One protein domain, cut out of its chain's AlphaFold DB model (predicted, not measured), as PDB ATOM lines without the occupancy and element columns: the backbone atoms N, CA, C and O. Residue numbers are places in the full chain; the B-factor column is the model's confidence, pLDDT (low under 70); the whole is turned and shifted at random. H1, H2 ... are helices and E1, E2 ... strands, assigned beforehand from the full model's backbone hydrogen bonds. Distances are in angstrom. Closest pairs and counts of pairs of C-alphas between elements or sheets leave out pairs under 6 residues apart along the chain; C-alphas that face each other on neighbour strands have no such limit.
ATOM      1  N   SER A 257     -36.768   3.068 -33.803       93.06
ATOM      2  CA  SER A 257     -36.999   4.201 -34.708       93.06
ATOM      3  C   SER A 257     -35.710   4.602 -35.431       93.06
ATOM      4  O   SER A 257     -35.694   4.734 -36.659       93.06
ATOM      5  N   LEU A 258     -34.593   4.688 -34.697       93.25
ATOM      6  CA  LEU A 258     -33.270   4.913 -35.287       93.25
ATOM      7  C   LEU A 258     -32.866   3.761 -36.212       93.25
ATOM      8  O   LEU A 258     -32.341   3.996 -37.300       93.25
ATOM      9  N   ALA A 259     -33.119   2.509 -35.819       94.50
ATOM     10  CA  ALA A 259     -32.835   1.345 -36.655       94.50
ATOM     11  C   ALA A 259     -33.596   1.388 -37.990       94.50
ATOM     12  O   ALA A 259     -33.003   1.107 -39.035       94.50
ATOM     13  N   ALA A 260     -34.868   1.795 -37.978       95.88
ATOM     14  CA  ALA A 260     -35.675   1.947 -39.184       95.88
ATOM     15  C   ALA A 260     -35.114   3.035 -40.119       95.88
ATOM     16  O   ALA A 260     -34.918   2.781 -41.311       95.88
ATOM     17  N   ALA A 261     -34.768   4.209 -39.579       96.56
ATOM     18  CA  ALA A 261     -34.144   5.283 -40.355       96.56
ATOM     19  C   ALA A 261     -32.781   4.868 -40.936       96.56
ATOM     20  O   ALA A 261     -32.515   5.107 -42.115       96.56
ATOM     21  N   LYS A 262     -31.936   4.185 -40.152       96.44
ATOM     22  CA  LYS A 262     -30.650   3.639 -40.620       96.44
ATOM     23  C   LYS A 262     -30.833   2.648 -41.762       96.44
ATOM     24  O   LYS A 262     -30.122   2.728 -42.761       96.44
ATOM     25  N   ALA A 263     -31.788   1.729 -41.640       96.69
ATOM     26  CA  ALA A 263     -32.070   0.754 -42.686       96.69
ATOM     27  C   ALA A 263     -32.511   1.438 -43.990       96.69
ATOM     28  O   ALA A 263     -32.090   1.029 -45.070       96.69
ATOM     29  N   GLU A 264     -33.316   2.499 -43.905       97.12
ATOM     30  CA  GLU A 264     -33.718   3.278 -45.078       97.12
ATOM     31  C   GLU A 264     -32.551   4.072 -45.682       97.12
ATOM     32  O   GLU A 264     -32.373   4.079 -46.901       97.12
ATOM     33  N   ALA A 265     -31.695   4.664 -44.848       95.88
ATOM     34  CA  ALA A 265     -30.494   5.362 -45.299       95.88
ATOM     35  C   ALA A 265     -29.492   4.427 -45.997       95.88
ATOM     36  O   ALA A 265     -28.919   4.784 -47.029       95.88
ATOM     37  N   ALA A 266     -29.327   3.203 -45.486       94.75
ATOM     38  CA  ALA A 266     -28.451   2.193 -46.072       94.75
ATOM     39  C   ALA A 266     -28.899   1.783 -47.487       94.75
ATOM     40  O   ALA A 266     -28.058   1.614 -48.369       94.75
ATOM     41  N   LYS A 267     -30.214   1.690 -47.748       95.00
ATOM     42  CA  LYS A 267     -30.750   1.415 -49.100       95.00
ATOM     43  C   LYS A 267     -30.393   2.506 -50.108       95.00
ATOM     44  O   LYS A 267     -30.266   2.220 -51.295       95.00
ATOM     45  N   ALA A 268     -30.226   3.741 -49.641       93.19
ATOM     46  CA  ALA A 268     -29.786   4.866 -50.460       93.19
ATOM     47  C   ALA A 268     -28.250   4.944 -50.611       93.19
ATOM     48  O   ALA A 268     -27.745   5.856 -51.266       93.19
ATOM     49  N   GLY A 269     -27.506   3.987 -50.041       92.75
ATOM     50  CA  GLY A 269     -26.053   3.881 -50.173       92.75
ATOM     51  C   GLY A 269     -25.263   4.871 -49.317       92.75
ATOM     52  O   GLY A 269     -24.104   5.138 -49.629       92.75
ATOM     53  N   LEU A 270     -25.870   5.441 -48.268       93.69
ATOM     54  CA  LEU A 270     -25.163   6.339 -47.354       93.69
ATOM     55  C   LEU A 270     -24.251   5.553 -46.412       93.69
ATOM     56  O   LEU A 270     -24.621   4.493 -45.899       93.69
ATOM     57  N   LYS A 271     -23.086   6.129 -46.112       94.69
ATOM     58  CA  LYS A 271     -22.304   5.738 -44.937       94.69
ATOM     59  C   LYS A 271     -23.058   6.196 -43.689       94.69
ATOM     60  O   LYS A 271     -23.572   7.309 -43.660       94.69
ATOM     61  N   ILE A 272     -23.140   5.348 -42.668       96.06
ATOM     62  CA  ILE A 272     -23.876   5.649 -41.436       96.06
ATOM     63  C   ILE A 272     -22.880   5.788 -40.290       96.06
ATOM     64  O   ILE A 272     -22.114   4.865 -40.019       96.06
ATOM     65  N   MET A 273     -22.919   6.935 -39.621       95.62
ATOM     66  CA  MET A 273     -22.272   7.177 -38.338       95.62
ATOM     67  C   MET A 273     -23.366   7.257 -37.274       95.62
ATOM     68  O   MET A 273     -24.095   8.242 -37.188       95.62
ATOM     69  N   ASP A 274     -23.513   6.178 -36.515       95.00
ATOM     70  CA  ASP A 274     -24.508   6.058 -35.455       95.00
ATOM     71  C   ASP A 274     -23.887   6.442 -34.114       95.00
ATOM     72  O   ASP A 274     -22.916   5.821 -33.678       95.00
ATOM     73  N   LEU A 275     -24.439   7.474 -33.485       94.31
ATOM     74  CA  LEU A 275     -24.003   7.972 -32.182       94.31
ATOM     75  C   LEU A 275     -24.814   7.362 -31.026       94.31
ATOM     76  O   LEU A 275     -24.563   7.688 -29.868       94.31
ATOM     77  N   GLY A 276     -25.761   6.467 -31.326       89.62
ATOM     78  CA  GLY A 276     -26.621   5.806 -30.350       89.62
ATOM     79  C   GLY A 276     -27.900   6.579 -30.033       89.62
ATOM     80  O   GLY A 276     -28.186   7.629 -30.608       89.62
ATOM     81  N   ASP A 277     -28.691   6.028 -29.116       85.19
ATOM     82  CA  ASP A 277     -30.006   6.508 -28.674       85.19
ATOM     83  C   ASP A 277     -30.016   7.082 -27.247       85.19
ATOM     84  O   ASP A 277     -31.078   7.395 -26.710       85.19
ATOM     85  N   LEU A 278     -28.834   7.247 -26.648       86.56
ATOM     86  CA  LEU A 278     -28.630   7.738 -25.282       86.56
ATOM     87  C   LEU A 278     -27.878   9.074 -25.248       86.56
ATOM     88  O   LEU A 278     -27.115   9.341 -24.319       86.56
ATOM     89  N   VAL A 279     -28.035   9.906 -26.279       89.69
ATOM     90  CA  VAL A 279     -27.407  11.230 -26.302       89.69
ATOM     91  C   VAL A 279     -28.083  12.136 -25.273       89.69
ATOM     92  O   VAL A 279     -29.254  12.494 -25.396       89.69
ATOM     93  N   GLU A 280     -27.317  12.537 -24.266       90.38
ATOM     94  CA  GLU A 280     -27.731  13.445 -23.198       90.38
ATOM     95  C   GLU A 280     -26.779  14.642 -23.128       90.38
ATOM     96  O   GLU A 280     -25.637  14.591 -23.584       90.38
ATOM     97  N   GLY A 281     -27.246  15.742 -22.541       93.25
ATOM     98  CA  GLY A 281     -26.444  16.948 -22.354       93.25
ATOM     99  C   GLY A 281     -27.229  18.228 -22.595       93.25
ATOM    100  O   GLY A 281     -28.447  18.216 -22.786       93.25
ATOM    101  N   GLU A 282     -26.517  19.350 -22.570       96.81
ATOM    102  CA  GLU A 282     -27.076  20.662 -22.885       96.81
ATOM    103  C   GLU A 282     -27.227  20.791 -24.407       96.81
ATOM    104  O   GLU A 282     -26.244  20.732 -25.150       96.81
ATOM    105  N   ALA A 283     -28.466  20.956 -24.877       96.44
ATOM    106  CA  ALA A 283     -28.842  20.765 -26.276       96.44
ATOM    107  C   ALA A 283     -27.993  21.587 -27.254       96.44
ATOM    108  O   ALA A 283     -27.563  21.070 -28.287       96.44
ATOM    109  N   ARG A 284     -27.701  22.850 -26.914       96.69
ATOM    110  CA  ARG A 284     -26.858  23.727 -27.746       96.69
ATOM    111  C   ARG A 284     -25.438  23.188 -27.930       96.69
ATOM    112  O   ARG A 284     -24.880  23.342 -29.012       96.69
ATOM    113  N   GLU A 285     -24.851  22.587 -26.896       98.06
ATOM    114  CA  GLU A 285     -23.459  22.130 -26.926       98.06
ATOM    115  C   GLU A 285     -23.353  20.818 -27.697       98.06
ATOM    116  O   GLU A 285     -22.481  20.690 -28.553       98.06
ATOM    117  N   VAL A 286     -24.311  19.906 -27.503       97.75
ATOM    118  CA  VAL A 286     -24.407  18.677 -28.304       97.75
ATOM    119  C   VAL A 286     -24.609  19.014 -29.790       97.75
ATOM    120  O   VAL A 286     -23.942  18.452 -30.657       97.75
ATOM    121  N   GLY A 287     -25.472  19.990 -30.106       97.75
ATOM    122  CA  GLY A 287     -25.675  20.462 -31.480       97.75
ATOM    123  C   GLY A 287     -24.392  20.996 -32.127       97.75
ATOM    124  O   GLY A 287     -24.094  20.661 -33.275       97.75
ATOM    125  N   ARG A 288     -23.595  21.774 -31.383       98.44
ATOM    126  CA  ARG A 288     -22.273  22.254 -31.826       98.44
ATOM    127  C   ARG A 288     -21.285  21.114 -32.028       98.44
ATOM    128  O   ARG A 288     -20.555  21.102 -33.013       98.44
ATOM    129  N   GLU A 289     -21.252  20.151 -31.118       98.06
ATOM    130  CA  GLU A 289     -20.364  18.995 -31.225       98.06
ATOM    131  C   GLU A 289     -20.653  18.189 -32.498       98.06
ATOM    132  O   GLU A 289     -19.747  17.937 -33.293       98.06
ATOM    133  N   HIS A 290     -21.923  17.872 -32.759       97.88
ATOM    134  CA  HIS A 290     -22.313  17.133 -33.962       97.88
ATOM    135  C   HIS A 290     -22.072  17.950 -35.244       97.88
ATOM    136  O   HIS A 290     -21.717  17.380 -36.276       97.88
ATOM    137  N   ALA A 291     -22.202  19.281 -35.192       98.12
ATOM    138  CA  ALA A 291     -21.834  20.158 -36.305       98.12
ATOM    139  C   ALA A 291     -20.337  20.073 -36.637       98.12
ATOM    140  O   ALA A 291     -19.975  19.922 -37.803       98.12
ATOM    141  N   ARG A 292     -19.465  20.095 -35.619       98.00
ATOM    142  CA  ARG A 292     -18.013  19.918 -35.798       98.00
ATOM    143  C   ARG A 292     -17.686  18.561 -36.408       98.00
ATOM    144  O   ARG A 292     -16.892  18.502 -37.343       98.00
ATOM    145  N   MET A 293     -18.344  17.492 -35.954       97.00
ATOM    146  CA  MET A 293     -18.194  16.167 -36.571       97.00
ATOM    147  C   MET A 293     -18.586  16.187 -38.057       97.00
ATOM    148  O   MET A 293     -17.851  15.660 -38.892       97.00
ATOM    149  N   ALA A 294     -19.708  16.826 -38.406       96.75
ATOM    150  CA  ALA A 294     -20.153  16.945 -39.794       96.75
ATOM    151  C   ALA A 294     -19.152  17.724 -40.665       96.75
ATOM    152  O   ALA A 294     -18.841  17.283 -41.773       96.75
ATOM    153  N   LEU A 295     -18.601  18.829 -40.153       96.75
ATOM    154  CA  LEU A 295     -17.562  19.615 -40.829       96.75
ATOM    155  C   LEU A 295     -16.280  18.797 -41.046       96.75
ATOM    156  O   LEU A 295     -15.718  18.811 -42.141       96.75
ATOM    157  N   GLU A 296     -15.828  18.051 -40.033       95.75
ATOM    158  CA  GLU A 296     -14.647  17.190 -40.149       95.75
ATOM    159  C   GLU A 296     -14.822  16.093 -41.203       95.75
ATOM    160  O   GLU A 296     -13.892  15.815 -41.967       95.75
ATOM    161  N   ILE A 297     -16.005  15.479 -41.265       94.38
ATOM    162  CA  ILE A 297     -16.326  14.460 -42.270       94.38
ATOM    163  C   ILE A 297     -16.365  15.093 -43.658       94.38
ATOM    164  O   ILE A 297     -15.702  14.587 -44.560       94.38
ATOM    165  N   ALA A 298     -17.065  16.219 -43.824       92.44
ATOM    166  CA  ALA A 298     -17.169  16.916 -45.106       92.44
ATOM    167  C   ALA A 298     -15.802  17.375 -45.646       92.44
ATOM    168  O   ALA A 298     -15.579  17.374 -46.856       92.44
ATOM    169  N   ALA A 299     -14.862  17.724 -44.762       92.06
ATOM    170  CA  ALA A 299     -13.506  18.111 -45.141       92.06
ATOM    171  C   ALA A 299     -12.619  16.926 -45.578       92.06
ATOM    172  O   ALA A 299     -11.659  17.127 -46.323       92.06
ATOM    173  N   ARG A 300     -12.894  15.704 -45.100       89.94
ATOM    174  CA  ARG A 300     -12.063  14.508 -45.350       89.94
ATOM    175  C   ARG A 300     -12.652  13.560 -46.389       89.94
ATOM    176  O   ARG A 300     -11.906  12.848 -47.058       89.94
ATOM    177  N   GLU A 301     -13.973  13.507 -46.493       80.75
ATOM    178  CA  GLU A 301     -14.699  12.505 -47.261       80.75
ATOM    179  C   GLU A 301     -15.666  13.167 -48.247       80.75
ATOM    180  O   GLU A 301     -16.448  14.042 -47.895       80.75
ATOM    181  N   HIS A 302     -15.667  12.690 -49.493       78.25
ATOM    182  CA  HIS A 302     -16.659  13.093 -50.500       78.25
ATOM    183  C   HIS A 302     -17.880  12.158 -50.545       78.25
ATOM    184  O   HIS A 302     -18.785  12.347 -51.358       78.25
ATOM    185  N   ALA A 303     -17.896  11.115 -49.708       85.31
ATOM    186  CA  ALA A 303     -18.990  10.158 -49.648       85.31
ATOM    187  C   ALA A 303     -20.150  10.713 -48.798       85.31
ATOM    188  O   ALA A 303     -19.910  11.219 -47.698       85.31
ATOM    189  N   PRO A 304     -21.409  10.591 -49.257       89.94
ATOM    190  CA  PRO A 304     -22.557  11.036 -48.479       89.94
ATOM    191  C   PRO A 304     -22.668  10.211 -47.190       89.94
ATOM    192  O   PRO A 304     -22.795   8.983 -47.228       89.94
ATOM    193  N   THR A 305     -22.624  10.905 -46.054       94.88
ATOM    194  CA  THR A 305     -22.639  10.304 -44.719       94.88
ATOM    195  C   THR A 305     -23.839  10.819 -43.933       94.88
ATOM    196  O   THR A 305     -24.069  12.024 -43.864       94.88
ATOM    197  N   LEU A 306     -24.603   9.904 -43.339       96.31
ATOM    198  CA  LEU A 306     -25.631  10.214 -42.354       96.31
ATOM    199  C   LEU A 306     -25.025  10.093 -40.958       96.31
ATOM    200  O   LEU A 306     -24.615   9.001 -40.565       96.31
ATOM    201  N   ILE A 307     -25.026  11.191 -40.208       96.56
ATOM    202  CA  ILE A 307     -24.858  11.159 -38.755       96.56
ATOM    203  C   ILE A 307     -26.254  11.019 -38.157       96.56
ATOM    204  O   ILE A 307     -27.142  11.807 -38.484       96.56
ATOM    205  N   ILE A 308     -26.465  10.010 -37.318       96.12
ATOM    206  CA  ILE A 308     -27.751   9.774 -36.665       96.12
ATOM    207  C   ILE A 308     -27.552   9.562 -35.168       96.12
ATOM    208  O   ILE A 308     -26.604   8.910 -34.741       96.12
ATOM    209  N   SER A 309     -28.456  10.135 -34.382       93.94
ATOM    210  CA  SER A 309     -28.472  10.041 -32.927       93.94
ATOM    211  C   SER A 309     -29.902  10.137 -32.408       93.94
ATOM    212  O   SER A 309     -30.728  10.826 -33.011       93.94
ATOM    213  N   GLY A 310     -30.169   9.517 -31.268       90.50
ATOM    214  CA  GLY A 310     -31.360   9.732 -30.453       90.50
ATOM    215  C   GLY A 310     -30.977   9.971 -28.995       90.50
ATOM    216  O   GLY A 310     -29.844   9.705 -28.595       90.50
ATOM    217  N   GLY A 311     -31.914  10.496 -28.216       87.38
ATOM    218  CA  GLY A 311     -31.721  10.772 -26.797       87.38
ATOM    219  C   GLY A 311     -32.572  11.945 -26.325       87.38
ATOM    220  O   GLY A 311     -33.430  12.439 -27.062       87.38
ATOM    221  N   GLU A 312     -32.332  12.395 -25.096       85.88
ATOM    222  CA  GLU A 312     -33.093  13.469 -24.458       85.88
ATOM    223  C   GLU A 312     -32.142  14.563 -23.955       85.88
ATOM    224  O   GLU A 312     -31.683  14.573 -22.813       85.88
ATOM    225  N   CYS A 313     -31.818  15.516 -24.835       91.38
ATOM    226  CA  CYS A 313     -31.083  16.710 -24.428       91.38
ATOM    227  C   CYS A 313     -31.944  17.615 -23.536       91.38
ATOM    228  O   CYS A 313     -33.170  17.677 -23.644       91.38
ATOM    229  N   THR A 314     -31.275  18.403 -22.703       90.62
ATOM    230  CA  THR A 314     -31.899  19.376 -21.802       90.62
ATOM    231  C   THR A 314     -31.556  20.801 -22.211       90.62
ATOM    232  O   THR A 314     -30.640  21.032 -22.998       90.62
ATOM    233  N   VAL A 315     -32.333  21.752 -21.692       92.50
ATOM    234  CA  VAL A 315     -32.093  23.186 -21.863       92.50
ATOM    235  C   VAL A 315     -32.062  23.849 -20.499       92.50
ATOM    236  O   VAL A 315     -33.060  23.843 -19.771       92.50
ATOM    237  N   THR A 316     -30.942  24.483 -20.177       91.94
ATOM    238  CA  THR A 316     -30.846  25.359 -19.011       91.94
ATOM    239  C   THR A 316     -31.551  26.687 -19.298       91.94
ATOM    240  O   THR A 316     -31.044  27.556 -20.010       91.94
ATOM    241  N   ILE A 317     -32.748  26.863 -18.729       89.56
ATOM    242  CA  ILE A 317     -33.582  28.050 -18.966       89.56
ATOM    243  C   ILE A 317     -32.967  29.281 -18.282       89.56
ATOM    244  O   ILE A 317     -32.983  29.398 -17.059       89.56
ATOM    245  N   ALA A 318     -32.483  30.232 -19.085       85.56
ATOM    246  CA  ALA A 318     -31.915  31.505 -18.621       85.56
ATOM    247  C   ALA A 318     -32.758  32.747 -18.996       85.56
ATOM    248  O   ALA A 318     -32.356  33.875 -18.717       85.56
ATOM    249  N   GLY A 319     -33.917  32.571 -19.640       87.75
ATOM    250  CA  GLY A 319     -34.739  33.680 -20.136       87.75
ATOM    251  C   GLY A 319     -36.199  33.302 -20.390       87.75
ATOM    252  O   GLY A 319     -36.640  32.214 -20.041       87.75
ATOM    253  N   GLN A 320     -36.950  34.218 -21.010       88.69
ATOM    254  CA  GLN A 320     -38.394  34.079 -21.280       88.69
ATOM    255  C   GLN A 320     -38.712  33.740 -22.750       88.69
ATOM    256  O   GLN A 320     -39.816  33.990 -23.232       88.69
ATOM    257  N   GLY A 321     -37.727  33.228 -23.494       89.31
ATOM    258  CA  GLY A 321     -37.909  32.831 -24.890       89.31
ATOM    259  C   GLY A 321     -38.841  31.624 -25.048       89.31
ATOM    260  O   GLY A 321     -39.154  30.923 -24.087       89.31
ATOM    261  N   LYS A 322     -39.259  31.360 -26.290       89.38
ATOM    262  CA  LYS A 322     -40.013  30.157 -26.662       89.38
ATOM    263  C   LYS A 322     -39.122  29.240 -27.496       89.38
ATOM    264  O   LYS A 322     -38.575  29.674 -28.504       89.38
ATOM    265  N   GLY A 323     -39.017  27.979 -27.095       90.44
ATOM    266  CA  GLY A 323     -38.204  26.970 -27.765       90.44
ATOM    267  C   GLY A 323     -38.276  25.634 -27.036       90.44
ATOM    268  O   GLY A 323     -39.147  25.431 -26.189       90.44
ATOM    269  N   GLY A 324     -37.356  24.736 -27.365       92.00
ATOM    270  CA  GLY A 324     -37.180  23.451 -26.699       92.00
ATOM    271  C   GLY A 324     -35.859  22.799 -27.115       92.00
ATOM    272  O   GLY A 324     -35.200  23.324 -28.020       92.00
ATOM    273  N   PRO A 325     -35.490  21.657 -26.508       93.56
ATOM    274  CA  PRO A 325     -34.186  21.028 -26.719       93.56
ATOM    275  C   PRO A 325     -33.831  20.804 -28.192       93.56
ATOM    276  O   PRO A 325     -32.776  21.231 -28.636       93.56
ATOM    277  N   ASN A 326     -34.746  20.257 -28.997       94.94
ATOM    278  CA  ASN A 326     -34.499  20.014 -30.424       94.94
ATOM    279  C   ASN A 326     -34.260  21.288 -31.252       94.94
ATOM    280  O   ASN A 326     -33.456  21.284 -32.186       94.94
ATOM    281  N   THR A 327     -34.944  22.386 -30.921       94.88
ATOM    282  CA  THR A 327     -34.748  23.679 -31.595       94.88
ATOM    283  C   THR A 327     -33.436  24.326 -31.166       94.88
ATOM    284  O   THR A 327     -32.734  24.893 -31.996       94.88
ATOM    285  N   GLU A 328     -33.092  24.230 -29.884       96.00
ATOM    286  CA  GLU A 328     -31.842  24.767 -29.345       96.00
ATOM    287  C   GLU A 328     -30.619  23.989 -29.835       96.00
ATOM    288  O   GLU A 328     -29.606  24.594 -30.180       96.00
ATOM    289  N   TYR A 329     -30.756  22.674 -29.986       97.38
ATOM    290  CA  TYR A 329     -29.798  21.826 -30.680       97.38
ATOM    291  C   TYR A 329     -29.557  22.311 -32.115       97.38
ATOM    292  O   TYR A 329     -28.415  22.570 -32.493       97.38
ATOM    293  N   LEU A 330     -30.624  22.489 -32.913       96.44
ATOM    294  CA  LEU A 330     -30.490  22.961 -34.299       96.44
ATOM    295  C   LEU A 330     -29.901  24.369 -34.370       96.44
ATOM    296  O   LEU A 330     -29.143  24.656 -35.290       96.44
ATOM    297  N   MET A 331     -30.217  25.236 -33.408       95.94
ATOM    298  CA  MET A 331     -29.622  26.569 -33.324       95.94
ATOM    299  C   MET A 331     -28.122  26.492 -33.017       95.94
ATOM    300  O   MET A 331     -27.330  27.152 -33.686       95.94
ATOM    301  N   GLY A 332     -27.717  25.670 -32.043       97.06
ATOM    302  CA  GLY A 332     -26.308  25.429 -31.727       97.06
ATOM    303  C   GLY A 332     -25.537  24.896 -32.934       97.06
ATOM    304  O   GLY A 332     -24.466  25.411 -33.251       97.06
ATOM    305  N   MET A 333     -26.131  23.940 -33.651       98.06
ATOM    306  CA  MET A 333     -25.586  23.386 -34.888       98.06
ATOM    307  C   MET A 333     -25.481  24.436 -35.997       98.06
ATOM    308  O   MET A 333     -24.420  24.581 -36.592       98.06
ATOM    309  N   ALA A 334     -26.538  25.208 -36.260       97.38
ATOM    310  CA  ALA A 334     -26.542  26.220 -37.315       97.38
ATOM    311  C   ALA A 334     -25.474  27.306 -37.098       97.38
ATOM    312  O   ALA A 334     -24.832  27.726 -38.057       97.38
ATOM    313  N   LEU A 335     -25.267  27.731 -35.845       97.62
ATOM    314  CA  LEU A 335     -24.228  28.702 -35.490       97.62
ATOM    315  C   LEU A 335     -22.814  28.153 -35.702       97.62
ATOM    316  O   LEU A 335     -21.932  28.905 -36.092       97.62
ATOM    317  N   GLU A 336     -22.592  26.867 -35.430       98.31
ATOM    318  CA  GLU A 336     -21.284  26.230 -35.619       98.31
ATOM    319  C   GLU A 336     -21.000  25.902 -37.090       98.31
ATOM    320  O   GLU A 336     -19.855  25.972 -37.522       98.31
ATOM    321  N   LEU A 337     -22.034  25.561 -37.866       97.62
ATOM    322  CA  LEU A 337     -21.902  25.312 -39.302       97.62
ATOM    323  C   LEU A 337     -21.577  26.584 -40.093       97.62
ATOM    324  O   LEU A 337     -21.011  26.464 -41.172       97.62
ATOM    325  N   ASP A 338     -21.955  27.768 -39.598       96.19
ATOM    326  CA  ASP A 338     -21.629  29.088 -40.174       96.19
ATOM    327  C   ASP A 338     -21.806  29.180 -41.707       96.19
ATOM    328  O   ASP A 338     -20.977  29.710 -42.442       96.19
TER     329      ASP A 338
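AT A GLANCE: This is residues 257 to 338 of the 349 residues of the protein "Glycerate kinase" of Hyphomicrobiales bacterium (UniProt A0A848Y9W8). A thin ribbon of two short parallel strands, E1 and E2, stands between H1 on one side and the long helix H2 on the other, and H3 packs on H2 farther out, while a long loop before H3 sticks out at residues 317 to 322. H2 lies nearer to E2 than to E1, and the strands and H2 form a strand-helix-strand unit, two parallel neighbour strands with a helix between them in the chain. The printed part has 82 residues, with three named helices and two named strands in the order H1, E1, H2, E2, H3, and its class is mostly helix. It is only just compact, close to loose, with a radius of gyration of the C-alphas of 14.0 A, and only just elongated, spanning 44 by 29 by 17 A.

IN THESE COORDINATES: H1 is residues 257 to 267, 15.9 A from first to last C-alpha, and begins at C-alpha 257 (-36.999, 4.201, -34.708). E1 is residues 271 to 274. H2, the longest helix, is residues 283 to 300 and measures 26.2 A, beginning at C-alpha 283 (-28.842, 20.765, -26.276). E2 is residues 305 to 308. H3 is residues 325 to 337, measures 18.1 A and ends at C-alpha 337 (-21.902, 25.312, -39.302).

HOW THE PARTS SIT: The closest C-alphas of H1 and E1 are those of Lys 262 and Ile 272, 7.1 A apart. Those of H1 and E2 are Ala 265 and Leu 306, 7.5 A apart. E1 and E2 are parallel, with 20 degrees between their directions, and the C-alphas of 272 and 306, which face each other, are 5.0 A apart. N 273 and O 306 are within hydrogen-bond range at 2.8 A, as are N 308 and O 273 at 3.0 A. The crossover from E1 through H2 to E2 is right-handed. The closest C-alphas of H2 and E2, those of Ala 294 and Ile 307, are 7.5 A apart. H2 and H3 touch, their closest C-alphas being those of Arg 284 and Gly 332, 4.4 A apart. They run the same way at a steep tilt of 39 degrees. H1 is apart from H2 and from H3, and E1 is apart from H3. In H1, H2 and H3 every O i to N i+4 pair is within hydrogen-bond range.

THE WHOLE: The two C-alphas farthest apart are those of Lys 267 and Gln 320, at 43.6 A. The printed part has no cut. The link from E2 to H3 is long, with 16 residues, 309 to 324, of which 317 to 322 stand free. The links H1 to E1 and H2 to E2 are tight, and E1 to H2 is short. The mean pLDDT of the printed part is 93.6, and no printed residue is under 70.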